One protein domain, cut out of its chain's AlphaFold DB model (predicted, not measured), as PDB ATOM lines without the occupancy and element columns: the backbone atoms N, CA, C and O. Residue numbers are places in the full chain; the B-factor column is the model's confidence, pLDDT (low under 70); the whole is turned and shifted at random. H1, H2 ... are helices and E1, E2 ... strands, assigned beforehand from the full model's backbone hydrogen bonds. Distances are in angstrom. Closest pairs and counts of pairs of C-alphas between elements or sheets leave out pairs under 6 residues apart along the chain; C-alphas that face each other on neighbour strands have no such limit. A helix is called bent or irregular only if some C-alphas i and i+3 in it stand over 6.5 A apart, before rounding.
ATOM      1  N   GLU A   7      39.767  -1.153  13.317       97.81
ATOM      2  CA  GLU A   7      40.180  -2.104  12.276       97.81
ATOM      3  C   GLU A   7      38.975  -2.871  11.704       97.81
ATOM      4  O   GLU A   7      38.955  -3.221  10.523       97.81
ATOM      5  N   ASP A   8      37.912  -3.034  12.498       97.25
ATOM      6  CA  ASP A   8      36.681  -3.720  12.100       97.25
ATOM      7  C   ASP A   8      35.717  -2.828  11.305       97.25
ATOM      8  O   ASP A   8      34.684  -3.295  10.816       97.25
ATOM      9  N   GLN A   9      36.027  -1.539  11.135       97.19
ATOM     10  CA  GLN A   9      35.137  -0.585  10.469       97.19
ATOM     11  C   GLN A   9      34.717  -1.068   9.073       97.19
ATOM     12  O   GLN A   9      33.551  -0.934   8.694       97.19
ATOM     13  N   HIS A  10      35.649  -1.659   8.319       98.00
ATOM     14  CA  HIS A  10      35.360  -2.159   6.978       98.00
ATOM     15  C   HIS A  10      34.372  -3.333   7.000       98.00
ATOM     16  O   HIS A  10      33.412  -3.335   6.229       98.00
ATOM     17  N   ILE A  11      34.558  -4.312   7.894       96.88
ATOM     18  CA  ILE A  11      33.653  -5.468   7.966       96.88
ATOM     19  C   ILE A  11      32.277  -5.072   8.512       96.88
ATOM     20  O   ILE A  11      31.262  -5.538   7.999       96.88
ATOM     21  N   LEU A  12      32.212  -4.154   9.479       97.44
ATOM     22  CA  LEU A  12      30.945  -3.638  10.001       97.44
ATOM     23  C   LEU A  12      30.149  -2.897   8.922       97.44
ATOM     24  O   LEU A  12      28.954  -3.148   8.763       97.44
ATOM     25  N   GLY A  13      30.811  -2.034   8.143       98.00
ATOM     26  CA  GLY A  13      30.191  -1.364   7.000       98.00
ATOM     27  C   GLY A  13      29.732  -2.358   5.932       98.00
ATOM     28  O   GLY A  13      28.601  -2.270   5.454       98.00
ATOM     29  N   HIS A  14      30.568  -3.349   5.614       98.31
ATOM     30  CA  HIS A  14      30.227  -4.409   4.667       98.31
ATOM     31  C   HIS A  14      28.972  -5.187   5.088       98.31
ATOM     32  O   HIS A  14      28.091  -5.400   4.260       98.31
ATOM     33  N   LEU A  15      28.851  -5.565   6.365       98.12
ATOM     34  CA  LEU A  15      27.680  -6.281   6.882       98.12
ATOM     35  C   LEU A  15      26.388  -5.461   6.740       98.12
ATOM     36  O   LEU A  15      25.357  -6.020   6.369       98.12
ATOM     37  N   MET A  16      26.437  -4.147   6.992       97.88
ATOM     38  CA  MET A  16      25.265  -3.272   6.847       97.88
ATOM     39  C   MET A  16      24.810  -3.151   5.392       97.88
ATOM     40  O   MET A  16      23.615  -3.235   5.119       97.88
ATOM     41  N   LEU A  17      25.752  -3.010   4.455       98.50
ATOM     42  CA  LEU A  17      25.438  -2.983   3.023       98.50
ATOM     43  C   LEU A  17      24.881  -4.330   2.553       98.50
ATOM     44  O   LEU A  17      23.843  -4.378   1.895       98.50
ATOM     45  N   LYS A  18      25.511  -5.431   2.974       98.50
ATOM     46  CA  LYS A  18      25.080  -6.787   2.625       98.50
ATOM     47  C   LYS A  18      23.673  -7.100   3.141       98.50
ATOM     48  O   LYS A  18      22.928  -7.793   2.461       98.50
ATOM     49  N   ALA A  19      23.284  -6.580   4.307       98.50
ATOM     50  CA  ALA A  19      21.920  -6.731   4.813       98.50
ATOM     51  C   ALA A  19      20.873  -6.091   3.881       98.50
ATOM     52  O   ALA A  19      19.815  -6.681   3.676       98.50
ATOM     53  N   GLY A  20      21.180  -4.927   3.294       98.12
ATOM     54  CA  GLY A  20      20.330  -4.273   2.295       98.12
ATOM     55  C   GLY A  20      20.244  -5.069   0.992       98.12
ATOM     56  O   GLY A  20      19.145  -5.336   0.521       98.12
ATOM     57  N   GLU A  21      21.385  -5.532   0.474       98.56
ATOM     58  CA  GLU A  21      21.433  -6.394  -0.719       98.56
ATOM     59  C   GLU A  21      20.592  -7.669  -0.529       98.56
ATOM     60  O   GLU A  21      19.774  -8.012  -1.377       98.56
ATOM     61  N   ILE A  22      20.713  -8.336   0.625       98.44
ATOM     62  CA  ILE A  22      19.907  -9.524   0.943       98.44
ATOM     63  C   ILE A  22      18.414  -9.167   1.045       98.44
ATOM     64  O   ILE A  22      17.567  -9.945   0.613       98.44
ATOM     65  N   ALA A  23      18.059  -8.005   1.601       98.50
ATOM     66  CA  ALA A  23      16.664  -7.570   1.664       98.50
ATOM     67  C   ALA A  23      16.066  -7.323   0.264       98.50
ATOM     68  O   ALA A  23      14.905  -7.670   0.034       98.50
ATOM     69  N   GLU A  24      16.847  -6.776  -0.672       98.50
ATOM     70  CA  GLU A  24      16.467  -6.652  -2.086       98.50
ATOM     71  C   GLU A  24      16.285  -8.023  -2.743       98.50
ATOM     72  O   GLU A  24      15.235  -8.279  -3.335       98.50
ATOM     73  N   GLU A  25      17.251  -8.931  -2.578       98.44
ATOM     74  CA  GLU A  25      17.197 -10.298  -3.118       98.44
ATOM     75  C   GLU A  25      15.970 -11.081  -2.620       98.44
ATOM     76  O   GLU A  25      15.381 -11.869  -3.363       98.44
ATOM     77  N   LEU A  26      15.561 -10.845  -1.372       97.88
ATOM     78  CA  LEU A  26      14.399 -11.481  -0.750       97.88
ATOM     79  C   LEU A  26      13.070 -10.756  -1.030       97.88
ATOM     80  O   LEU A  26      12.024 -11.231  -0.587       97.88
ATOM     81  N   GLY A  27      13.079  -9.627  -1.748       98.06
ATOM     82  CA  GLY A  27      11.872  -8.863  -2.083       98.06
ATOM     83  C   GLY A  27      11.228  -8.147  -0.890       98.06
ATOM     84  O   GLY A  27      10.018  -7.932  -0.883       98.06
ATOM     85  N   VAL A  28      12.017  -7.800   0.131       98.00
ATOM     86  CA  VAL A  28      11.561  -7.154   1.378       98.00
ATOM     87  C   VAL A  28      12.244  -5.808   1.647       98.00
ATOM     88  O   VAL A  28      12.189  -5.290   2.762       98.00
ATOM     89  N   ALA A  29      12.884  -5.226   0.629       97.44
ATOM     90  CA  ALA A  29      13.654  -3.986   0.738       97.44
ATOM     91  C   ALA A  29      12.837  -2.775   1.224       97.44
ATOM     92  O   ALA A  29      13.391  -1.897   1.879       97.44
ATOM     93  N   ASP A  30      11.526  -2.749   0.967       96.50
ATOM     94  CA  ASP A  30      10.652  -1.643   1.382       96.50
ATOM     95  C   ASP A  30      10.506  -1.533   2.909       96.50
ATOM     96  O   ASP A  30      10.257  -0.446   3.435       96.50
ATOM     97  N   ALA A  31      10.629  -2.652   3.635       96.56
ATOM     98  CA  ALA A  31      10.482  -2.685   5.087       96.56
ATOM     99  C   ALA A  31      11.152  -3.919   5.715       96.56
ATOM    100  O   ALA A  31      10.625  -5.034   5.676       96.56
ATOM    101  N   PHE A  32      12.273  -3.692   6.399       96.81
ATOM    102  CA  PHE A  32      12.956  -4.690   7.217       96.81
ATOM    103  C   PHE A  32      13.592  -4.045   8.452       96.81
ATOM    104  O   PHE A  32      13.720  -2.824   8.558       96.81
ATOM    105  N   ARG A  33      14.008  -4.879   9.404       96.94
ATOM    106  CA  ARG A  33      14.736  -4.470  10.603       96.94
ATOM    107  C   ARG A  33      16.040  -5.244  10.711       96.94
ATOM    108  O   ARG A  33      16.049  -6.463  10.562       96.94
ATOM    109  N   VAL A  34      17.115  -4.532  11.037       96.75
ATOM    110  CA  VAL A  34      18.410  -5.120  11.391       96.75
ATOM    111  C   VAL A  34      18.611  -5.001  12.898       96.75
ATOM    112  O   VAL A  34      18.471  -3.910  13.448       96.75
ATOM    113  N   ILE A  35      18.926  -6.110  13.569       96.31
ATOM    114  CA  ILE A  35      19.183  -6.147  15.017       96.31
ATOM    115  C   ILE A  35      20.569  -6.732  15.275       96.31
ATOM    116  O   ILE A  35      20.946  -7.743  14.679       96.31
ATOM    117  N   VAL A  36      21.299  -6.114  16.208       96.12
ATOM    118  CA  VAL A  36      22.536  -6.657  16.775       96.12
ATOM    119  C   VAL A  36      22.432  -6.675  18.288       96.12
ATOM    120  O   VAL A  36      22.289  -5.629  18.918       96.12
ATOM    121  N   ASN A  37      22.593  -7.859  18.865       95.88
ATOM    122  CA  ASN A  37      22.608  -8.051  20.307       95.88
ATOM    123  C   ASN A  37      24.050  -8.135  20.814       95.88
ATOM    124  O   ASN A  37      24.917  -8.729  20.174       95.88
ATOM    125  N   ASN A  38      24.319  -7.539  21.974       96.12
ATOM    126  CA  ASN A  38      25.630  -7.610  22.611       96.12
ATOM    127  C   ASN A  38      25.483  -7.922  24.100       96.12
ATOM    128  O   ASN A  38      24.932  -7.125  24.855       96.12
ATOM    129  N   GLY A  39      25.996  -9.081  24.502       95.62
ATOM    130  CA  GLY A  39      25.875  -9.609  25.855       95.62
ATOM    131  C   GLY A  39      24.592 -10.413  26.084       95.62
ATOM    132  O   GLY A  39      23.578 -10.247  25.403       95.62
ATOM    133  N   ALA A  40      24.637 -11.287  27.090       95.50
ATOM    134  CA  ALA A  40      23.550 -12.215  27.401       95.50
ATOM    135  C   ALA A  40      22.226 -11.506  27.745       95.50
ATOM    136  O   ALA A  40      21.166 -11.939  27.305       95.50
ATOM    137  N   ASN A  41      22.281 -10.376  28.462       95.69
ATOM    138  CA  ASN A  41      21.086  -9.605  28.839       95.69
ATOM    139  C   ASN A  41      20.411  -8.905  27.649       95.69
ATOM    140  O   ASN A  41      19.256  -8.511  27.759       95.69
ATOM    141  N   ALA A  42      21.113  -8.768  26.522       94.38
ATOM    142  CA  ALA A  42      20.540  -8.318  25.257       94.38
ATOM    143  C   ALA A  42      20.030  -9.494  24.400       94.38
ATOM    144  O   ALA A  42      19.719  -9.306  23.233       94.38
ATOM    145  N   GLY A  43      19.996 -10.722  24.934       95.06
ATOM    146  CA  GLY A  43      19.546 -11.912  24.208       95.06
ATOM    147  C   GLY A  43      20.597 -12.543  23.290       95.06
ATOM    148  O   GLY A  43      20.254 -13.395  22.472       95.06
ATOM    149  N   GLN A  44      21.878 -12.168  23.397       96.38
ATOM    150  CA  GLN A  44      22.942 -12.828  22.637       96.38
ATOM    151  C   GLN A  44      23.211 -14.234  23.195       96.38
ATOM    152  O   GLN A  44      23.669 -14.384  24.327       96.38
ATOM    153  N   THR A  45      22.971 -15.263  22.382       96.62
ATOM    154  CA  THR A  45      23.262 -16.671  22.719       96.62
ATOM    155  C   THR A  45      24.506 -17.200  22.004       96.62
ATOM    156  O   THR A  45      25.217 -18.042  22.548       96.62
ATOM    157  N   VAL A  46      24.808 -16.673  20.810       96.94
ATOM    158  CA  VAL A  46      26.019 -16.978  20.037       96.94
ATOM    159  C   VAL A  46      26.980 -15.793  20.109       96.94
ATOM    160  O   VAL A  46      26.696 -14.703  19.608       96.94
ATOM    161  N   PHE A  47      28.144 -16.013  20.721       95.31
ATOM    162  CA  PHE A  47      29.176 -14.994  20.943       95.31
ATOM    163  C   PHE A  47      30.105 -14.828  19.729       95.31
ATOM    164  O   PHE A  47      31.322 -14.919  19.824       95.31
ATOM    165  N   HIS A  48      29.491 -14.586  18.572       94.88
ATOM    166  CA  HIS A  48      30.122 -14.162  17.324       94.88
ATOM    167  C   HIS A  48      29.259 -13.027  16.767       94.88
ATOM    168  O   HIS A  48      28.035 -13.126  16.828       94.88
ATOM    169  N   LEU A  49      29.856 -11.953  16.249       94.25
ATOM    170  CA  LEU A  49      29.125 -10.900  15.539       94.25
ATOM    171  C   LEU A  49      28.210 -11.482  14.442       94.25
ATOM    172  O   LEU A  49      28.668 -12.154  13.525       94.25
ATOM    173  N   HIS A  50      26.917 -11.186  14.519       96.25
ATOM    174  CA  HIS A  50      25.947 -11.490  13.473       96.25
ATOM    175  C   HIS A  50      24.859 -10.418  13.452       96.25
ATOM    176  O   HIS A  50      24.616  -9.743  14.454       96.25
ATOM    177  N   LEU A  51      24.220 -10.268  12.294       97.62
ATOM    178  CA  LEU A  51      23.046  -9.423  12.116       97.62
ATOM    179  C   LEU A  51      21.810 -10.317  12.027       97.62
ATOM    180  O   LEU A  51      21.806 -11.290  11.273       97.62
ATOM    181  N   HIS A  52      20.750  -9.967  12.746       96.94
ATOM    182  CA  HIS A  52      19.425 -10.494  12.440       96.94
ATOM    183  C   HIS A  52      18.757  -9.574  11.424       96.94
ATOM    184  O   HIS A  52      18.641  -8.378  11.681       96.94
ATOM    185  N   LEU A  53      18.296 -10.133  10.308       97.25
ATOM    186  CA  LEU A  53      17.458  -9.448   9.327       97.25
ATOM    187  C   LEU A  53      16.023  -9.965   9.480       97.25
ATOM    188  O   LEU A  53      15.759 -11.139   9.229       97.25
ATOM    189  N   LEU A  54      15.109  -9.108   9.932       96.94
ATOM    190  CA  LEU A  54      13.704  -9.452  10.143       96.94
ATOM    191  C   LEU A  54      12.843  -8.697   9.134       96.94
ATOM    192  O   LEU A  54      12.970  -7.484   8.990       96.94
ATOM    193  N   ALA A  55      11.933  -9.408   8.477       96.50
ATOM    194  CA  ALA A  55      11.039  -8.853   7.469       96.50
ATOM    195  C   ALA A  55       9.710  -9.622   7.419       96.50
ATOM    196  O   ALA A  55       9.532 -10.611   8.133       96.50
ATOM    197  N   GLY A  56       8.775  -9.166   6.581       94.06
ATOM    198  CA  GLY A  56       7.501  -9.855   6.334       94.06
ATOM    199  C   GLY A  56       6.382  -9.549   7.338       94.06
ATOM    200  O   GLY A  56       5.351 -10.214   7.318       94.06
TER     201      GLY A  56
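AT A GLANCE: This is residues 7 to 56 of the 64 residues of the protein "Histidine triad (HIT) protein" of gamma proteobacterium IMCC1989 (UniProt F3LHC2). A short two-stranded hairpin, E1 and E2, and one long helix, H1, make a flat V, closed at the link of residues 26 to 31. The strands lie near residues 16 to 23 of H1, while the first residues of the helix reach out away from them, and beyond the strands the hairpin opens into a wide loop, residues 36 to 51. The printed part has 50 residues, with one named helix and two named strands in the order H1, E1, E2; the sheet has the order E1 - E2 and is antiparallel, and the class is mixed, helices and strands. The whole is only just loose, close to compact, with a radius of gyration of the C-alphas of 12.1 A and spans of 31 by 27 by 12 A.

HOW THE PARTS SIT: Strands E1, residues 32 to 35, and E2, residues 52 to 55, are antiparallel neighbours and form a hairpin, with 159 degrees between their directions. C-alphas 32 and 55 face each other at 4.6 A, and C-alphas 35 and 52 face each other at 5.1 A. N 33 and O 54 are within hydrogen-bond range at 2.8 A, as are N 54 and O 33 at 2.9 A. For helix H1, residues 7 to 25, and E2 the closest C-alphas are those of Ala 19 and Leu 53, 6.9 A apart. For H1 and E1 the closest C-alphas are those of Ala 23 and Phe 32, 7.3 A apart. The centre of H1 is 12.1 A from that of E1 and 13.2 A from that of E2. In H1, 14 of 15 O i to N i+4 pairs are within hydrogen-bond range.

IN THESE COORDINATES: E1 runs from Phe 32, with its C-alpha at (12.956, -4.690, 7.217), to Ile 35 and measures 10.1 A from first to last C-alpha. E2 runs from His 52 to Ala 55, with its last C-alpha at (11.039, -8.853, 7.469), and measures 9.9 A. H1 runs from Glu 7, with its C-alpha at (40.180, -2.104, 12.276), to Glu 25, and measures 28.9 A. H1 is irregular: C-alphas 7 and 10 are 7.2 A apart.

THE WHOLE: The two C-alphas farthest apart are those of Glu 7 and Gly 56, the first and last printed residues, at 34.1 A. The printed part has no cut. The link from H1 to E1 is short, with 6 residues, and the link from E1 to E2 is long, with 16 residues. The C-alphas of that long link, residues 36 to 51, lie 3 to 18 A from the mean of the C-alphas. The mean pLDDT of the printed part is 97.0, and no printed residue is under 70.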